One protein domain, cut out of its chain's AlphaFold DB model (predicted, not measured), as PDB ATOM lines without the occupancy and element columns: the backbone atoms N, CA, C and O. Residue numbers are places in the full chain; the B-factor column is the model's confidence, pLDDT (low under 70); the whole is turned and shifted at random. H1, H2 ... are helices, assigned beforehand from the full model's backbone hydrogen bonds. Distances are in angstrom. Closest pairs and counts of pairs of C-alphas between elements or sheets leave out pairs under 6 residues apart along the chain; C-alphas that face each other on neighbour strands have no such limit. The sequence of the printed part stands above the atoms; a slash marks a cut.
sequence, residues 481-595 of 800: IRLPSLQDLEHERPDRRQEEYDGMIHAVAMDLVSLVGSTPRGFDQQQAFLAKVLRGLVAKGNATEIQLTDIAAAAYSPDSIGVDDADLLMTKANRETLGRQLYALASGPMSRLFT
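Overview. This is residues 481 to 595 of the 800 residues of the protein "AAA-like domain protein" of Planctomyces sp. SH-PL14 (UniProt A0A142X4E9). A rounded, all-helix body is built round the long helix H2, which runs through its middle: H1 crosses it on one side, and H3 and the short H4 and H5 pack on it on the other. H6 lies side by side with H3, running the opposite way. The printed part has 115 residues with six named helices, H1 to H6 in that order along the chain, and no named strand. It is compact, with a radius of gyration of the C-alphas of 13.9 A, and spans 40 by 33 by 27 A.

Along the chain. Begin at Ile 481, with its C-alpha at (5.783, 97.805, 110.558); residues 481 to 496 hold no named element. Find C-alpha 497 at (-4.124, 83.100, 101.440); from there H1, residues 497 to 515, runs 27.3 A. H2, residues 523 to 541, runs 26.6 A. H3, residues 548 to 556, runs 13.1 A. H4, residues 558 to 561, and H5, residues 566 to 569, have four residues each. H6, residues 572 to 587, runs 21.9 A and ends at C-alpha 587, at (17.912, 108.062, 112.617).

Arrangement. Start at the hub, H2, which touches four helices. H1 touches it with residues 505 to 513 alone, at a steep tilt of 58 degrees, opposite ways; look at the closest C-alphas, those of Ala 509 and Gln 527, 5.3 A apart. H3 touches residues 530 to 537 of H2, closest at the C-alphas of Val 533 and Ala 554, 6.5 A apart; their tilt of 72 degrees is only just about perpendicular. H4 touches H2 where the C-alphas of Gly 536 and Ile 561 come closest, at 5.0 A, and H5 where those of Phe 529 and Leu 569 do, at 6.1 A. Farther out, H6 touches H3 at a shallow tilt of 17 degrees, opposite ways, with the C-alphas of Ala 552 and Gly 579 closest at 4.5 A. H6 and H2 are close but not clearly touching: the C-alphas of Gln 526 and Leu 578 are 7.5 A apart. H5 and H6 meet only through their link, and H1 and H3 are apart. In H1, H2 and H6 every O i to N i+4 pair is within hydrogen-bond range; in H3 4 of 5 are, and H4 and H5 are too short for such a pair.

Size, cuts and confidence. The two C-alphas farthest apart are those of Pro 494 and Pro 589, at 42.7 A. Residues 481 to 482 pair antiparallel with residues 545 to 546. The printed part has no cut, and no link between helices is long. The mean pLDDT of the printed part is 86.4; look for values under 70 at residues 518 to 522 and 541 to 542.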
ATOM      1  N   ILE A 481       6.481  98.191 111.780       92.88
ATOM      2  CA  ILE A 481       5.783  97.805 110.558       92.88
ATOM      3  C   ILE A 481       4.995  96.532 110.838       92.88
ATOM      4  O   ILE A 481       5.536  95.572 111.389       92.88
ATOM      5  N   ARG A 482       3.720  96.520 110.444       91.56
ATOM      6  CA  ARG A 482       2.835  95.372 110.631       91.56
ATOM      7  C   ARG A 482       2.714  94.537 109.371       91.56
ATOM      8  O   ARG A 482       2.418  95.049 108.295       91.56
ATOM      9  N   LEU A 483       2.862  93.234 109.539       92.62
ATOM     10  CA  LEU A 483       2.661  92.223 108.510       92.62
ATOM     11  C   LEU A 483       1.612  91.216 108.989       92.62
ATOM     12  O   LEU A 483       1.513  90.970 110.188       92.62
ATOM     13  N   PRO A 484       0.797  90.640 108.094       90.56
ATOM     14  CA  PRO A 484      -0.112  89.569 108.485       90.56
ATOM     15  C   PRO A 484       0.675  88.281 108.767       90.56
ATOM     16  O   PRO A 484       1.727  88.055 108.176       90.56
ATOM     17  N   SER A 485       0.137  87.390 109.595       87.81
ATOM     18  CA  SER A 485       0.458  85.961 109.523       87.81
ATOM     19  C   SER A 485      -0.516  85.247 108.577       87.81
ATOM     20  O   SER A 485      -1.597  85.754 108.277       87.81
ATOM     21  N   LEU A 486      -0.188  84.029 108.133       86.56
ATOM     22  CA  LEU A 486      -1.137  83.212 107.360       86.56
ATOM     23  C   LEU A 486      -2.417  82.878 108.147       86.56
ATOM     24  O   LEU A 486      -3.462  82.660 107.536       86.56
ATOM     25  N   GLN A 487      -2.344  82.839 109.482       86.69
ATOM     26  CA  GLN A 487      -3.507  82.613 110.346       86.69
ATOM     27  C   GLN A 487      -4.425  83.836 110.380       86.69
ATOM     28  O   GLN A 487      -5.640  83.681 110.330       86.69
ATOM     29  N   ASP A 488      -3.857  85.046 110.372       88.69
ATOM     30  CA  ASP A 488      -4.648  86.282 110.323       88.69
ATOM     31  C   ASP A 488      -5.483  86.380 109.034       88.69
ATOM     32  O   ASP A 488      -6.505  87.054 109.007       88.69
ATOM     33  N   LEU A 489      -5.089  85.671 107.970       91.00
ATOM     34  CA  LEU A 489      -5.790  85.625 106.684       91.00
ATOM     35  C   LEU A 489      -6.823  84.485 106.596       91.00
ATOM     36  O   LEU A 489      -7.187  84.061 105.501       91.00
ATOM     37  N   GLU A 490      -7.322  83.963 107.721       89.31
ATOM     38  CA  GLU A 490      -8.293  82.855 107.733       89.31
ATOM     39  C   GLU A 490      -9.588  83.149 106.954       89.31
ATOM     40  O   GLU A 490     -10.175  82.231 106.371       89.31
ATOM     41  N   HIS A 491      -9.982  84.425 106.888       88.50
ATOM     42  CA  HIS A 491     -11.142  84.923 106.147       88.50
ATOM     43  C   HIS A 491     -10.967  84.843 104.622       88.50
ATOM     44  O   HIS A 491     -11.958  84.838 103.888       88.50
ATOM     45  N   GLU A 492      -9.727  84.761 104.135       89.50
ATOM     46  CA  GLU A 492      -9.443  84.547 102.722       89.50
ATOM     47  C   GLU A 492      -9.592  83.082 102.331       89.50
ATOM     48  O   GLU A 492      -9.404  82.151 103.128       89.50
ATOM     49  N   ARG A 493      -9.899  82.874 101.048       86.25
ATOM     50  CA  ARG A 493     -10.013  81.525 100.498       86.25
ATOM     51  C   ARG A 493      -8.677  80.785 100.637       86.25
ATOM     52  O   ARG A 493      -7.644  81.390 100.346       86.25
ATOM     53  N   PRO A 494      -8.672  79.497 101.026       86.25
ATOM     54  CA  PRO A 494      -7.435  78.748 101.255       86.25
ATOM     55  C   PRO A 494      -6.440  78.789 100.086       86.25
ATOM     56  O   PRO A 494      -5.242  78.886 100.326       86.25
ATOM     57  N   ASP A 495      -6.929  78.782  98.842       86.19
ATOM     58  CA  ASP A 495      -6.130  78.870  97.613       86.19
ATOM     59  C   ASP A 495      -5.472  80.242  97.394       86.19
ATOM     60  O   ASP A 495      -4.472  80.326  96.690       86.19
ATOM     61  N   ARG A 496      -5.990  81.309  98.020       87.19
ATOM     62  CA  ARG A 496      -5.508  82.691  97.854       87.19
ATOM     63  C   ARG A 496      -4.747  83.255  99.047       87.19
ATOM     64  O   ARG A 496      -4.104  84.290  98.907       87.19
ATOM     65  N   ARG A 497      -4.793  82.604 100.216       91.06
ATOM     66  CA  ARG A 497      -4.124  83.100 101.440       91.06
ATOM     67  C   ARG A 497      -2.646  83.392 101.217       91.06
ATOM     68  O   ARG A 497      -2.159  84.432 101.647       91.06
ATOM     69  N   GLN A 498      -1.957  82.492 100.520       89.50
ATOM     70  CA  GLN A 498      -0.540  82.647 100.211       89.50
ATOM     71  C   GLN A 498      -0.293  83.830  99.263       89.50
ATOM     72  O   GLN A 498       0.598  84.636  99.513       89.50
ATOM     73  N   GLU A 499      -1.119  83.979  98.223       90.06
ATOM     74  CA  GLU A 499      -1.027  85.091  97.269       90.06
ATOM     75  C   GLU A 499      -1.250  86.450  97.953       90.06
ATOM     76  O   GLU A 499      -0.518  87.404  97.690       90.06
ATOM     77  N   GLU A 500      -2.231  86.545  98.857       90.81
ATOM     78  CA  GLU A 500      -2.511  87.773  99.612       90.81
ATOM     79  C   GLU A 500      -1.397  88.096 100.611       90.81
ATOM     80  O   GLU A 500      -0.951  89.245 100.675       90.81
ATOM     81  N   TYR A 501      -0.898  87.089 101.334       93.06
ATOM     82  CA  TYR A 501       0.264  87.226 102.212       93.06
ATOM     83  C   TYR A 501       1.473  87.771 101.443       93.06
ATOM     84  O   TYR A 501       2.036  88.808 101.801       93.06
ATOM     85  N   ASP A 502       1.826  87.130 100.326       91.44
ATOM     86  CA  ASP A 502       2.952  87.540  99.494       91.44
ATOM     87  C   ASP A 502       2.738  88.931  98.893       91.44
ATOM     88  O   ASP A 502       3.664  89.745  98.866       91.44
ATOM     89  N   GLY A 503       1.517  89.250  98.464       91.94
ATOM     90  CA  GLY A 503       1.163  90.565  97.944       91.94
ATOM     91  C   GLY A 503       1.279  91.691  98.978       91.94
ATOM     92  O   GLY A 503       1.631  92.811  98.608       91.94
ATOM     93  N   MET A 504       0.999  91.432 100.260       92.94
ATOM     94  CA  MET A 504       1.176  92.423 101.333       92.94
ATOM     95  C   MET A 504       2.646  92.634 101.681       92.94
ATOM     96  O   MET A 504       3.079  93.778 101.801       92.94
ATOM     97  N   ILE A 505       3.427  91.554 101.762       94.25
ATOM     98  CA  ILE A 505       4.878  91.629 101.962       94.25
ATOM     99  C   ILE A 505       5.528  92.475 100.860       94.25
ATOM    100  O   ILE A 505       6.308  93.383 101.148       94.25
ATOM    101  N   HIS A 506       5.171  92.226  99.595       92.88
ATOM    102  CA  HIS A 506       5.693  93.009  98.475       92.88
ATOM    103  C   HIS A 506       5.252  94.472  98.530       92.88
ATOM    104  O   HIS A 506       6.052  95.336  98.187       92.88
ATOM    105  N   ALA A 507       4.017  94.766  98.951       92.00
ATOM    106  CA  ALA A 507       3.542  96.143  99.082       92.00
ATOM    107  C   ALA A 507       4.353  96.919 100.132       92.00
ATOM    108  O   ALA A 507       4.847  98.002  99.837       92.00
ATOM    109  N   VAL A 508       4.587  96.324 101.306       94.25
ATOM    110  CA  VAL A 508       5.429  96.929 102.349       94.25
ATOM    111  C   VAL A 508       6.869  97.114 101.866       94.25
ATOM    112  O   VAL A 508       7.451  98.181 102.063       94.25
ATOM    113  N   ALA A 509       7.440  96.119 101.178       93.75
ATOM    114  CA  ALA A 509       8.765  96.247 100.576       93.75
ATOM    115  C   ALA A 509       8.822  97.402  99.558       93.75
ATOM    116  O   ALA A 509       9.748  98.207  99.602       93.75
ATOM    117  N   MET A 510       7.819  97.537  98.679       90.31
ATOM    118  CA  MET A 510       7.728  98.652  97.725       90.31
ATOM    119  C   MET A 510       7.644 100.012  98.414       90.31
ATOM    120  O   MET A 510       8.293 100.957  97.960       90.31
ATOM    121  N   ASP A 511       6.848 100.121  99.477       90.12
ATOM    122  CA  ASP A 511       6.667 101.368 100.219       90.12
ATOM    123  C   ASP A 511       7.996 101.800 100.862       90.12
ATOM    124  O   ASP A 511       8.402 102.956 100.729       90.12
ATOM    125  N   LEU A 512       8.734 100.856 101.462       91.19
ATOM    126  CA  LEU A 512      10.058 101.107 102.039       91.19
ATOM    127  C   LEU A 512      11.108 101.492 100.991       91.19
ATOM    128  O   LEU A 512      11.831 102.467 101.195       91.19
ATOM    129  N   VAL A 513      11.165 100.787  99.855       89.56
ATOM    130  CA  VAL A 513      12.084 101.109  98.744       89.56
ATOM    131  C   VAL A 513      11.766 102.489  98.152       89.56
ATOM    132  O   VAL A 513      12.661 103.266  97.820       89.56
ATOM    133  N   SER A 514      10.482 102.840  98.062       84.94
ATOM    134  CA  SER A 514      10.056 104.166  97.599       84.94
ATOM    135  C   SER A 514      10.457 105.272  98.583       84.94
ATOM    136  O   SER A 514      10.848 106.357  98.155       84.94
ATOM    137  N   LEU A 515      10.394 105.000  99.891       85.19
ATOM    138  CA  LEU A 515      10.768 105.937 100.957       85.19
ATOM    139  C   LEU A 515      12.270 106.219 101.012       85.19
ATOM    140  O   LEU A 515      12.656 107.368 101.211       85.19
ATOM    141  N   VAL A 516      13.120 105.216 100.784       84.44
ATOM    142  CA  VAL A 516      14.580 105.428 100.719       84.44
ATOM    143  C   VAL A 516      15.031 106.179  99.457       84.44
ATOM    144  O   VAL A 516      16.196 106.559  99.356       84.44
ATOM    145  N   GLY A 517      14.122 106.445  98.511       70.69
ATOM    146  CA  GLY A 517      14.413 107.230  97.311       70.69
ATOM    147  C   GLY A 517      15.230 106.470  96.267       70.69
ATOM    148  O   GLY A 517      16.025 107.076  95.547       70.69
ATOM    149  N   SER A 518      15.056 105.148  96.188       60.34
ATOM    150  CA  SER A 518      15.785 104.297  95.250       60.34
ATOM    151  C   SER A 518      15.626 104.741  93.799       60.34
ATOM    152  O   SER A 518      14.531 105.061  93.330       60.34
ATOM    153  N   THR A 519      16.730 104.728  93.049       52.91
ATOM    154  CA  THR A 519      16.681 105.011  91.611       52.91
ATOM    155  C   THR A 519      15.896 103.912  90.877       52.91
ATOM    156  O   THR A 519      15.879 102.769  91.337       52.91
ATOM    157  N   PRO A 520      15.302 104.184  89.697       51.97
ATOM    158  CA  PRO A 520      14.601 103.155  88.918       51.97
ATOM    159  C   PRO A 520      15.467 101.928  88.587       51.97
ATOM    160  O   PRO A 520      14.949 100.845  88.328       51.97
ATOM    161  N   ARG A 521      16.797 102.088  88.599       50.53
ATOM    162  CA  ARG A 521      17.767 101.004  88.458       50.53
ATOM    163  C   ARG A 521      17.990 100.369  89.837       50.53
ATOM    164  O   ARG A 521      18.545 101.009  90.719       50.53
ATOM    165  N   GLY A 522      17.542  99.127  90.014       67.56
ATOM    166  CA  GLY A 522      17.674  98.382  91.275       67.56
ATOM    167  C   GLY A 522      16.422  98.383  92.157       67.56
ATOM    168  O   GLY A 522      16.368  97.596  93.092       67.56
ATOM    169  N   PHE A 523      15.392  99.170  91.823       78.75
ATOM    170  CA  PHE A 523      14.127  99.196  92.568       78.75
ATOM    171  C   PHE A 523      13.520  97.790  92.727       78.75
ATOM    172  O   PHE A 523      13.249  97.359  93.845       78.75
ATOM    173  N   ASP A 524      13.386  97.041  91.627       82.25
ATOM    174  CA  ASP A 524      12.812  95.686  91.643       82.25
ATOM    175  C   ASP A 524      13.679  94.695  92.443       82.25
ATOM    176  O   ASP A 524      13.157  93.824  93.136       82.25
ATOM    177  N   GLN A 525      15.006  94.849  92.382       86.31
ATOM    178  CA  GLN A 525      15.969  94.006  93.099       86.31
ATOM    179  C   GLN A 525      15.906  94.255  94.610       86.31
ATOM    180  O   GLN A 525      15.784  93.314  95.393       86.31
ATOM    181  N   GLN A 526      15.920  95.525  95.018       89.50
ATOM    182  CA  GLN A 526      15.783  95.944  96.411       89.50
ATOM    183  C   GLN A 526      14.416  95.556  96.974       89.50
ATOM    184  O   GLN A 526      14.331  95.094  98.107       89.50
ATOM    185  N   GLN A 527      13.352  95.684  96.176       90.94
ATOM    186  CA  GLN A 527      12.013  95.249  96.557       90.94
ATOM    187  C   GLN A 527      11.961  93.732  96.771       90.94
ATOM    188  O   GLN A 527      11.438  93.285  97.789       90.94
ATOM    189  N   ALA A 528      12.485  92.935  95.834       90.00
ATOM    190  CA  ALA A 528      12.495  91.478  95.946       90.00
ATOM    191  C   ALA A 528      13.330  91.007  97.145       90.00
ATOM    192  O   ALA A 528      12.901  90.126  97.895       90.00
ATOM    193  N   PHE A 529      14.488  91.634  97.363       94.50
ATOM    194  CA  PHE A 529      15.326  91.379  98.528       94.50
ATOM    195  C   PHE A 529      14.603  91.736  99.832       94.50
ATOM    196  O   PHE A 529      14.500  90.889 100.717       94.50
ATOM    197  N   LEU A 530      14.022  92.936  99.946       94.56
ATOM    198  CA  LEU A 530      13.290  93.326 101.154       94.56
ATOM    199  C   LEU A 530      12.059  92.467 101.401       94.56
ATOM    200  O   LEU A 530      11.797  92.118 102.547       94.56
ATOM    201  N   ALA A 531      11.335  92.059 100.362       94.25
ATOM    202  CA  ALA A 531      10.236  91.111 100.513       94.25
ATOM    203  C   ALA A 531      10.721  89.801 101.158       94.25
ATOM    204  O   ALA A 531      10.047  89.241 102.022       94.25
ATOM    205  N   LYS A 532      11.914  89.327 100.790       94.12
ATOM    206  CA  LYS A 532      12.516  88.133 101.385       94.12
ATOM    207  C   LYS A 532      12.987  88.355 102.820       94.12
ATOM    208  O   LYS A 532      12.694  87.519 103.670       94.12
ATOM    209  N   VAL A 533      13.615  89.498 103.100       94.62
ATOM    210  CA  VAL A 533      13.999  89.908 104.460       94.62
ATOM    211  C   VAL A 533      12.780  89.953 105.382       94.62
ATOM    212  O   VAL A 533      12.796  89.371 106.463       94.62
ATOM    213  N   LEU A 534      11.685  90.572 104.939       94.00
ATOM    214  CA  LEU A 534      10.441  90.636 105.706       94.00
ATOM    215  C   LEU A 534       9.885  89.234 105.994       94.00
ATOM    216  O   LEU A 534       9.507  88.959 107.128       94.00
ATOM    217  N   ARG A 535       9.888  88.316 105.013       91.50
ATOM    218  CA  ARG A 535       9.467  86.920 105.244       91.50
ATOM    219  C   ARG A 535      10.358  86.201 106.255       91.50
ATOM    220  O   ARG A 535       9.823  85.518 107.124       91.50
ATOM    221  N   GLY A 536      11.678  86.348 106.144       90.88
ATOM    222  CA  GLY A 536      12.631  85.731 107.070       90.88
ATOM    223  C   GLY A 536      12.439  86.227 108.504       90.88
ATOM    224  O   GLY A 536      12.381  85.428 109.435       90.88
ATOM    225  N   LEU A 537      12.221  87.534 108.686       90.62
ATOM    226  CA  LEU A 537      11.931  88.125 109.998       90.62
ATOM    227  C   LEU A 537      10.623  87.601 110.604       90.62
ATOM    228  O   LEU A 537      10.610  87.215 111.775       90.62
ATOM    229  N   VAL A 538       9.546  87.521 109.811       88.31
ATOM    230  CA  VAL A 538       8.275  86.926 110.265       88.31
ATOM    231  C   VAL A 538       8.478  85.460 110.662       88.31
ATOM    232  O   VAL A 538       8.010  85.046 111.722       88.31
ATOM    233  N   ALA A 539       9.203  84.683 109.850       85.25
ATOM    234  CA  ALA A 539       9.440  83.260 110.091       85.25
ATOM    235  C   ALA A 539      10.294  83.002 111.344       85.25
ATOM    236  O   ALA A 539       9.959  82.126 112.140       85.25
ATOM    237  N   LYS A 540      11.371  83.773 111.546       80.56
ATOM    238  CA  LYS A 540      12.295  83.600 112.677       80.56
ATOM    239  C   LYS A 540      11.700  84.069 114.007       80.56
ATOM    240  O   LYS A 540      11.901  83.415 115.026       80.56
ATOM    241  N   GLY A 541      11.004  85.206 114.017       67.06
ATOM    242  CA  GLY A 541      10.495  85.814 115.250       67.06
ATOM    243  C   GLY A 541       9.083  85.381 115.647       67.06
ATOM    244  O   GLY A 541       8.645  85.710 116.747       67.06
ATOM    245  N   ASN A 542       8.342  84.717 114.747       64.38
ATOM    246  CA  ASN A 542       6.878  84.594 114.818       64.38
ATOM    247  C   ASN A 542       6.199  85.944 115.150       64.38
ATOM    248  O   ASN A 542       5.197  86.015 115.866       64.38
ATOM    249  N   ALA A 543       6.812  87.034 114.681       72.88
ATOM    250  CA  ALA A 543       6.461  88.399 115.021       72.88
ATOM    251  C   ALA A 543       5.856  89.072 113.792       72.88
ATOM    252  O   ALA A 543       6.491  89.201 112.747       72.88
ATOM    253  N   THR A 544       4.608  89.504 113.930       80.00
ATOM    254  CA  THR A 544       3.874  90.275 112.918       80.00
ATOM    255  C   THR A 544       4.134  91.778 113.021       80.00
ATOM    256  O   THR A 544       3.663  92.542 112.185       80.00
ATOM    257  N   GLU A 545       4.899  92.208 114.025       90.25
ATOM    258  CA  GLU A 545       5.347  93.584 114.231       90.25
ATOM    259  C   GLU A 545       6.869  93.612 114.167       90.25
ATOM    260  O   GLU A 545       7.532  92.981 114.988       90.25
ATOM    261  N   ILE A 546       7.416  94.330 113.190       91.50
ATOM    262  CA  ILE A 546       8.850  94.359 112.908       91.50
ATOM    263  C   ILE A 546       9.347  95.797 113.026       91.50
ATOM    264  O   ILE A 546       8.783  96.704 112.405       91.50
ATOM    265  N   GLN A 547      10.402  96.033 113.810       91.94
ATOM    266  CA  GLN A 547      10.995  97.366 113.874       91.94
ATOM    267  C   GLN A 547      11.715  97.685 112.567       91.94
ATOM    268  O   GLN A 547      12.311  96.817 111.928       91.94
ATOM    269  N   LEU A 548      11.721  98.961 112.178       91.69
ATOM    270  CA  LEU A 548      12.475  99.388 110.996       91.69
ATOM    271  C   LEU A 548      13.976  99.089 111.146       91.69
ATOM    272  O   LEU A 548      14.634  98.738 110.170       91.69
ATOM    273  N   THR A 549      14.497  99.187 112.371       91.12
ATOM    274  CA  THR A 549      15.882  98.842 112.709       91.12
ATOM    275  C   THR A 549      16.174  97.358 112.522       91.12
ATOM    276  O   THR A 549      17.258  97.032 112.057       91.12
ATOM    277  N   ASP A 550      15.213  96.467 112.786       92.56
ATOM    278  CA  ASP A 550      15.389  95.023 112.578       92.56
ATOM    279  C   ASP A 550      15.463  94.694 111.082       92.56
ATOM    280  O   ASP A 550      16.281  93.881 110.658       92.56
ATOM    281  N   ILE A 551      14.652  95.372 110.261       93.75
ATOM    282  CA  ILE A 551      14.698  95.251 108.793       93.75
ATOM    283  C   ILE A 551      16.027  95.783 108.264       93.75
ATOM    284  O   ILE A 551      16.648  95.160 107.405       93.75
ATOM    285  N   ALA A 552      16.475  96.927 108.786       92.81
ATOM    286  CA  ALA A 552      17.753  97.511 108.419       92.81
ATOM    287  C   ALA A 552      18.916  96.585 108.807       92.81
ATOM    288  O   ALA A 552      19.766  96.333 107.964       92.81
ATOM    289  N   ALA A 553      18.924  96.022 110.022       91.69
ATOM    290  CA  ALA A 553      19.923  95.057 110.487       91.69
ATOM    291  C   ALA A 553      19.930  93.776 109.639       91.69
ATOM    292  O   ALA A 553      20.984  93.330 109.189       91.69
ATOM    293  N   ALA A 554      18.752  93.230 109.340       93.25
ATOM    294  CA  ALA A 554      18.614  92.056 108.489       93.25
ATOM    295  C   ALA A 554      19.038  92.305 107.033       93.25
ATOM    296  O   ALA A 554      19.360  91.354 106.328       93.25
ATOM    297  N   ALA A 555      19.082  93.560 106.575       92.56
ATOM    298  CA  ALA A 555      19.696  93.876 105.293       92.56
ATOM    299  C   ALA A 555      21.219  93.645 105.316       92.56
ATOM    300  O   ALA A 555      21.747  93.161 104.324       92.56
ATOM    301  N   TYR A 556      21.917  93.912 106.430       89.81
ATOM    302  CA  TYR A 556      23.356  93.608 106.564       89.81
ATOM    303  C   TYR A 556      23.618  92.114 106.751       89.81
ATOM    304  O   TYR A 556      24.591  91.591 106.218       89.81
ATOM    305  N   SER A 557      22.750  91.422 107.495       90.69
ATOM    306  CA  SER A 557      22.955  90.014 107.866       90.69
ATOM    307  C   SER A 557      21.696  89.159 107.640       90.69
ATOM    308  O   SER A 557      21.088  88.691 108.607       90.69
ATOM    309  N   PRO A 558      21.265  88.944 106.384       90.25
ATOM    310  CA  PRO A 558      20.043  88.200 106.067       90.25
ATOM    311  C   PRO A 558      20.135  86.695 106.365       90.25
ATOM    312  O   PRO A 558      19.120  86.087 106.690       90.25
ATOM    313  N   ASP A 559      21.322  86.091 106.389       89.38
ATOM    314  CA  ASP A 559      21.476  84.676 106.781       89.38
ATOM    315  C   ASP A 559      21.039  84.457 108.235       89.38
ATOM    316  O   ASP A 559      20.452  83.435 108.591       89.38
ATOM    317  N   SER A 560      21.206  85.484 109.081       87.12
ATOM    318  CA  SER A 560      20.745  85.436 110.467       87.12
ATOM    319  C   SER A 560      19.233  85.207 110.570       87.12
ATOM    320  O   SER A 560      18.774  84.720 111.599       87.12
ATOM    321  N   ILE A 561      18.454  85.528 109.534       88.69
ATOM    322  CA  ILE A 561      17.000  85.335 109.460       88.69
ATOM    323  C   ILE A 561      16.598  84.218 108.478       88.69
ATOM    324  O   ILE A 561      15.430  84.139 108.100       88.69
ATOM    325  N   GLY A 562      17.544  83.355 108.083       85.06
ATOM    326  CA  GLY A 562      17.316  82.214 107.188       85.06
ATOM    327  C   GLY A 562      17.133  82.600 105.718       85.06
ATOM    328  O   GLY A 562      16.343  81.979 105.007       85.06
ATOM    329  N   VAL A 563      17.792  83.674 105.275       87.81
ATOM    330  CA  VAL A 563      17.787  84.146 103.884       87.81
ATOM    331  C   VAL A 563      19.177  83.910 103.278       87.81
ATOM    332  O   VAL A 563      19.893  84.854 102.969       87.81
ATOM    333  N   ASP A 564      19.520  82.631 103.111       82.88
ATOM    334  CA  ASP A 564      20.878  82.145 102.785       82.88
ATOM    335  C   ASP A 564      21.320  82.414 101.332       82.88
ATOM    336  O   ASP A 564      22.475  82.247 100.957       82.88
ATOM    337  N   ASP A 565      20.383  82.787 100.468       82.38
ATOM    338  CA  ASP A 565      20.585  83.075  99.047       82.38
ATOM    339  C   ASP A 565      20.358  84.565  98.739       82.38
ATOM    340  O   ASP A 565      19.914  84.950  97.649       82.38
ATOM    341  N   ALA A 566      20.639  85.421  99.724       78.50
ATOM    342  CA  ALA A 566      20.573  86.871  99.613       78.50
ATOM    343  C   ALA A 566      21.412  87.415  98.445       78.50
ATOM    344  O   ALA A 566      20.928  88.273  97.703       78.50
ATOM    345  N   ASP A 567      22.618  86.883  98.233       79.81
ATOM    346  CA  ASP A 567      23.541  87.344  97.186       79.81
ATOM    347  C   ASP A 567      23.122  86.968  95.770       79.81
ATOM    348  O   ASP A 567      23.461  87.678  94.822       79.81
ATOM    349  N   LEU A 568      22.281  85.935  95.619       78.38
ATOM    350  CA  LEU A 568      21.629  85.644  94.339       78.38
ATOM    351  C   LEU A 568      20.645  86.751  93.944       78.38
ATOM    352  O   LEU A 568      20.373  86.951  92.758       78.38
ATOM    353  N   LEU A 569      20.082  87.453  94.932       76.62
ATOM    354  CA  LEU A 569      19.162  88.558  94.705       76.62
ATOM    355  C   LEU A 569      19.892  89.884  94.617       76.62
ATOM    356  O   LEU A 569      19.591  90.641  93.703       76.62
ATOM    357  N   MET A 570      20.796  90.198  95.542       84.38
ATOM    358  CA  MET A 570      21.463  91.495  95.621       84.38
ATOM    359  C   MET A 570      22.819  91.362  96.311       84.38
ATOM    360  O   MET A 570      22.896  90.795  97.396       84.38
ATOM    361  N   THR A 571      23.868  91.935  95.716       87.69
ATOM    362  CA  THR A 571      25.221  91.886  96.291       87.69
ATOM    363  C   THR A 571      25.260  92.468  97.695       87.69
ATOM    364  O   THR A 571      24.573  93.456  97.974       87.69
ATOM    365  N   LYS A 572      26.116  91.914  98.558       85.12
ATOM    366  CA  LYS A 572      26.407  92.451  99.894       85.12
ATOM    367  C   LYS A 572      26.550  93.977  99.928       85.12
ATOM    368  O   LYS A 572      25.806  94.628 100.649       85.12
ATOM    369  N   ALA A 573      27.372  94.580  99.065       84.19
ATOM    370  CA  ALA A 573      27.548  96.040  99.022       84.19
ATOM    371  C   ALA A 573      26.233  96.823  98.774       84.19
ATOM    372  O   ALA A 573      25.989  97.882  99.366       84.19
ATOM    373  N   ASN A 574      25.345  96.299  97.921       84.94
ATOM    374  CA  ASN A 574      24.029  96.889  97.673       84.94
ATOM    375  C   ASN A 574      23.053  96.632  98.836       84.94
ATOM    376  O   ASN A 574      22.267  97.522  99.168       84.94
ATOM    377  N   ARG A 575      23.128  95.459  99.486       90.38
ATOM    378  CA  ARG A 575      22.380  95.129 100.714       90.38
ATOM    379  C   ARG A 575      22.743  96.061 101.859       90.38
ATOM    380  O   ARG A 575      21.851  96.666 102.448       90.38
ATOM    381  N   GLU A 576      24.029  96.281 102.096       90.19
ATOM    382  CA  GLU A 576      24.531  97.215 103.105       90.19
ATOM    383  C   GLU A 576      24.161  98.665 102.775       90.19
ATOM    384  O   GLU A 576      23.806  99.442 103.658       90.19
ATOM    385  N   THR A 577      24.181  99.054 101.497       90.88
ATOM    386  CA  THR A 577      23.715 100.385 101.074       90.88
ATOM    387  C   THR A 577      22.228 100.577 101.358       90.88
ATOM    388  O   THR A 577      21.848 101.599 101.932       90.88
ATOM    389  N   LEU A 578      21.394  99.588 101.031       89.12
ATOM    390  CA  LEU A 578      19.974  99.609 101.371       89.12
ATOM    391  C   LEU A 578      19.762  99.610 102.892       89.12
ATOM    392  O   LEU A 578      18.959 100.390 103.396       89.12
ATOM    393  N   GLY A 579      20.525  98.809 103.637       91.25
ATOM    394  CA  GLY A 579      20.529  98.790 105.098       91.25
ATOM    395  C   GLY A 579      20.867 100.155 105.702       91.25
ATOM    396  O   GLY A 579      20.153 100.626 106.587       91.25
ATOM    397  N   ARG A 580      21.890 100.853 105.188       90.31
ATOM    398  CA  ARG A 580      22.234 102.233 105.593       90.31
ATOM    399  C   ARG A 580      21.095 103.203 105.314       90.31
ATOM    400  O   ARG A 580      20.771 104.025 106.168       90.31
ATOM    401  N   GLN A 581      20.473 103.108 104.141       90.94
ATOM    402  CA  GLN A 581      19.337 103.955 103.778       90.94
ATOM    403  C   GLN A 581      18.123 103.707 104.687       90.94
ATOM    404  O   GLN A 581      17.490 104.664 105.131       90.94
ATOM    405  N   LEU A 582      17.831 102.449 105.028       90.81
ATOM    406  CA  LEU A 582      16.772 102.086 105.973       90.81
ATOM    407  C   LEU A 582      17.081 102.573 107.395       90.81
ATOM    408  O   LEU A 582      16.206 103.135 108.049       90.81
ATOM    409  N   TYR A 583      18.328 102.463 107.861       88.56
ATOM    410  CA  TYR A 583      18.739 103.068 109.133       88.56
ATOM    411  C   TYR A 583      18.604 104.594 109.125       88.56
ATOM    412  O   TYR A 583      18.196 105.183 110.126       88.56
ATOM    413  N   ALA A 584      18.884 105.247 107.995       87.56
ATOM    414  CA  ALA A 584      18.677 106.683 107.842       87.56
ATOM    415  C   ALA A 584      17.188 107.075 107.916       87.56
ATOM    416  O   ALA A 584      16.880 108.190 108.337       87.56
ATOM    417  N   LEU A 585      16.252 106.170 107.602       87.50
ATOM    418  CA  LEU A 585      14.828 106.392 107.881       87.50
ATOM    419  C   LEU A 585      14.516 106.377 109.382       87.50
ATOM    420  O   LEU A 585      13.579 107.050 109.790       87.50
ATOM    421  N   ALA A 586      15.281 105.647 110.198       82.94
ATOM    422  CA  ALA A 586      15.099 105.584 111.651       82.94
ATOM    423  C   ALA A 586      15.850 106.697 112.402       82.94
ATOM    424  O   ALA A 586      15.362 107.168 113.424       82.94
ATOM    425  N   SER A 587      17.004 107.145 111.893       78.50
ATOM    426  CA  SER A 587      17.912 108.062 112.617       78.50
ATOM    427  C   SER A 587      18.225 109.375 111.884       78.50
ATOM    428  O   SER A 587      18.804 110.285 112.469       78.50
ATOM    429  N   GLY A 588      17.864 109.495 110.604       79.62
ATOM    430  CA  GLY A 588      18.142 110.663 109.760       79.62
ATOM    431  C   GLY A 588      17.007 111.699 109.733       79.62
ATOM    432  O   GLY A 588      16.136 111.696 110.604       79.62
ATOM    433  N   PRO A 589      16.957 112.588 108.720       74.25
ATOM    434  CA  PRO A 589      15.957 113.664 108.639       74.25
ATOM    435  C   PRO A 589      14.495 113.185 108.630       74.25
ATOM    436  O   PRO A 589      13.618 113.866 109.158       74.25
ATOM    437  N   MET A 590      14.228 111.993 108.076       80.44
ATOM    438  CA  MET A 590      12.893 111.374 108.061       80.44
ATOM    439  C   MET A 590      12.587 110.514 109.300       80.44
ATOM    440  O   MET A 590      11.470 110.005 109.411       80.44
ATOM    441  N   SER A 591      13.513 110.410 110.268       87.25
ATOM    442  CA  SER A 591      13.329 109.682 111.543       87.25
ATOM    443  C   SER A 591      12.030 110.030 112.245       87.25
ATOM    444  O   SER A 591      11.405 109.177 112.878       87.25
ATOM    445  N   ARG A 592      11.565 111.270 112.079       87.00
ATOM    446  CA  ARG A 592      10.334 111.746 112.694       87.00
ATOM    447  C   ARG A 592       9.096 110.931 112.305       87.00
ATOM    448  O   ARG A 592       8.185 110.826 113.123       87.00
ATOM    449  N   LEU A 593       9.070 110.351 111.102       89.12
ATOM    450  CA  LEU A 593       7.977 109.506 110.612       89.12
ATOM    451  C   LEU A 593       8.000 108.088 111.190       89.12
ATOM    452  O   LEU A 593       6.973 107.418 111.172       89.12
ATOM    453  N   PHE A 594       9.140 107.626 111.700       89.25
ATOM    454  CA  PHE A 594       9.335 106.241 112.138       89.25
ATOM    455  C   PHE A 594       9.590 106.101 113.637       89.25
ATOM    456  O   PHE A 594       9.398 105.024 114.185       89.25
ATOM    457  N   THR A 595       9.977 107.179 114.311       84.00
ATOM    458  CA  THR A 595      10.289 107.192 115.743       84.00
ATOM    459  C   THR A 595       9.302 108.061 116.504       84.00
ATOM    460  O   THR A 595       8.922 109.125 116.021       84.00
TER     461      THR A 595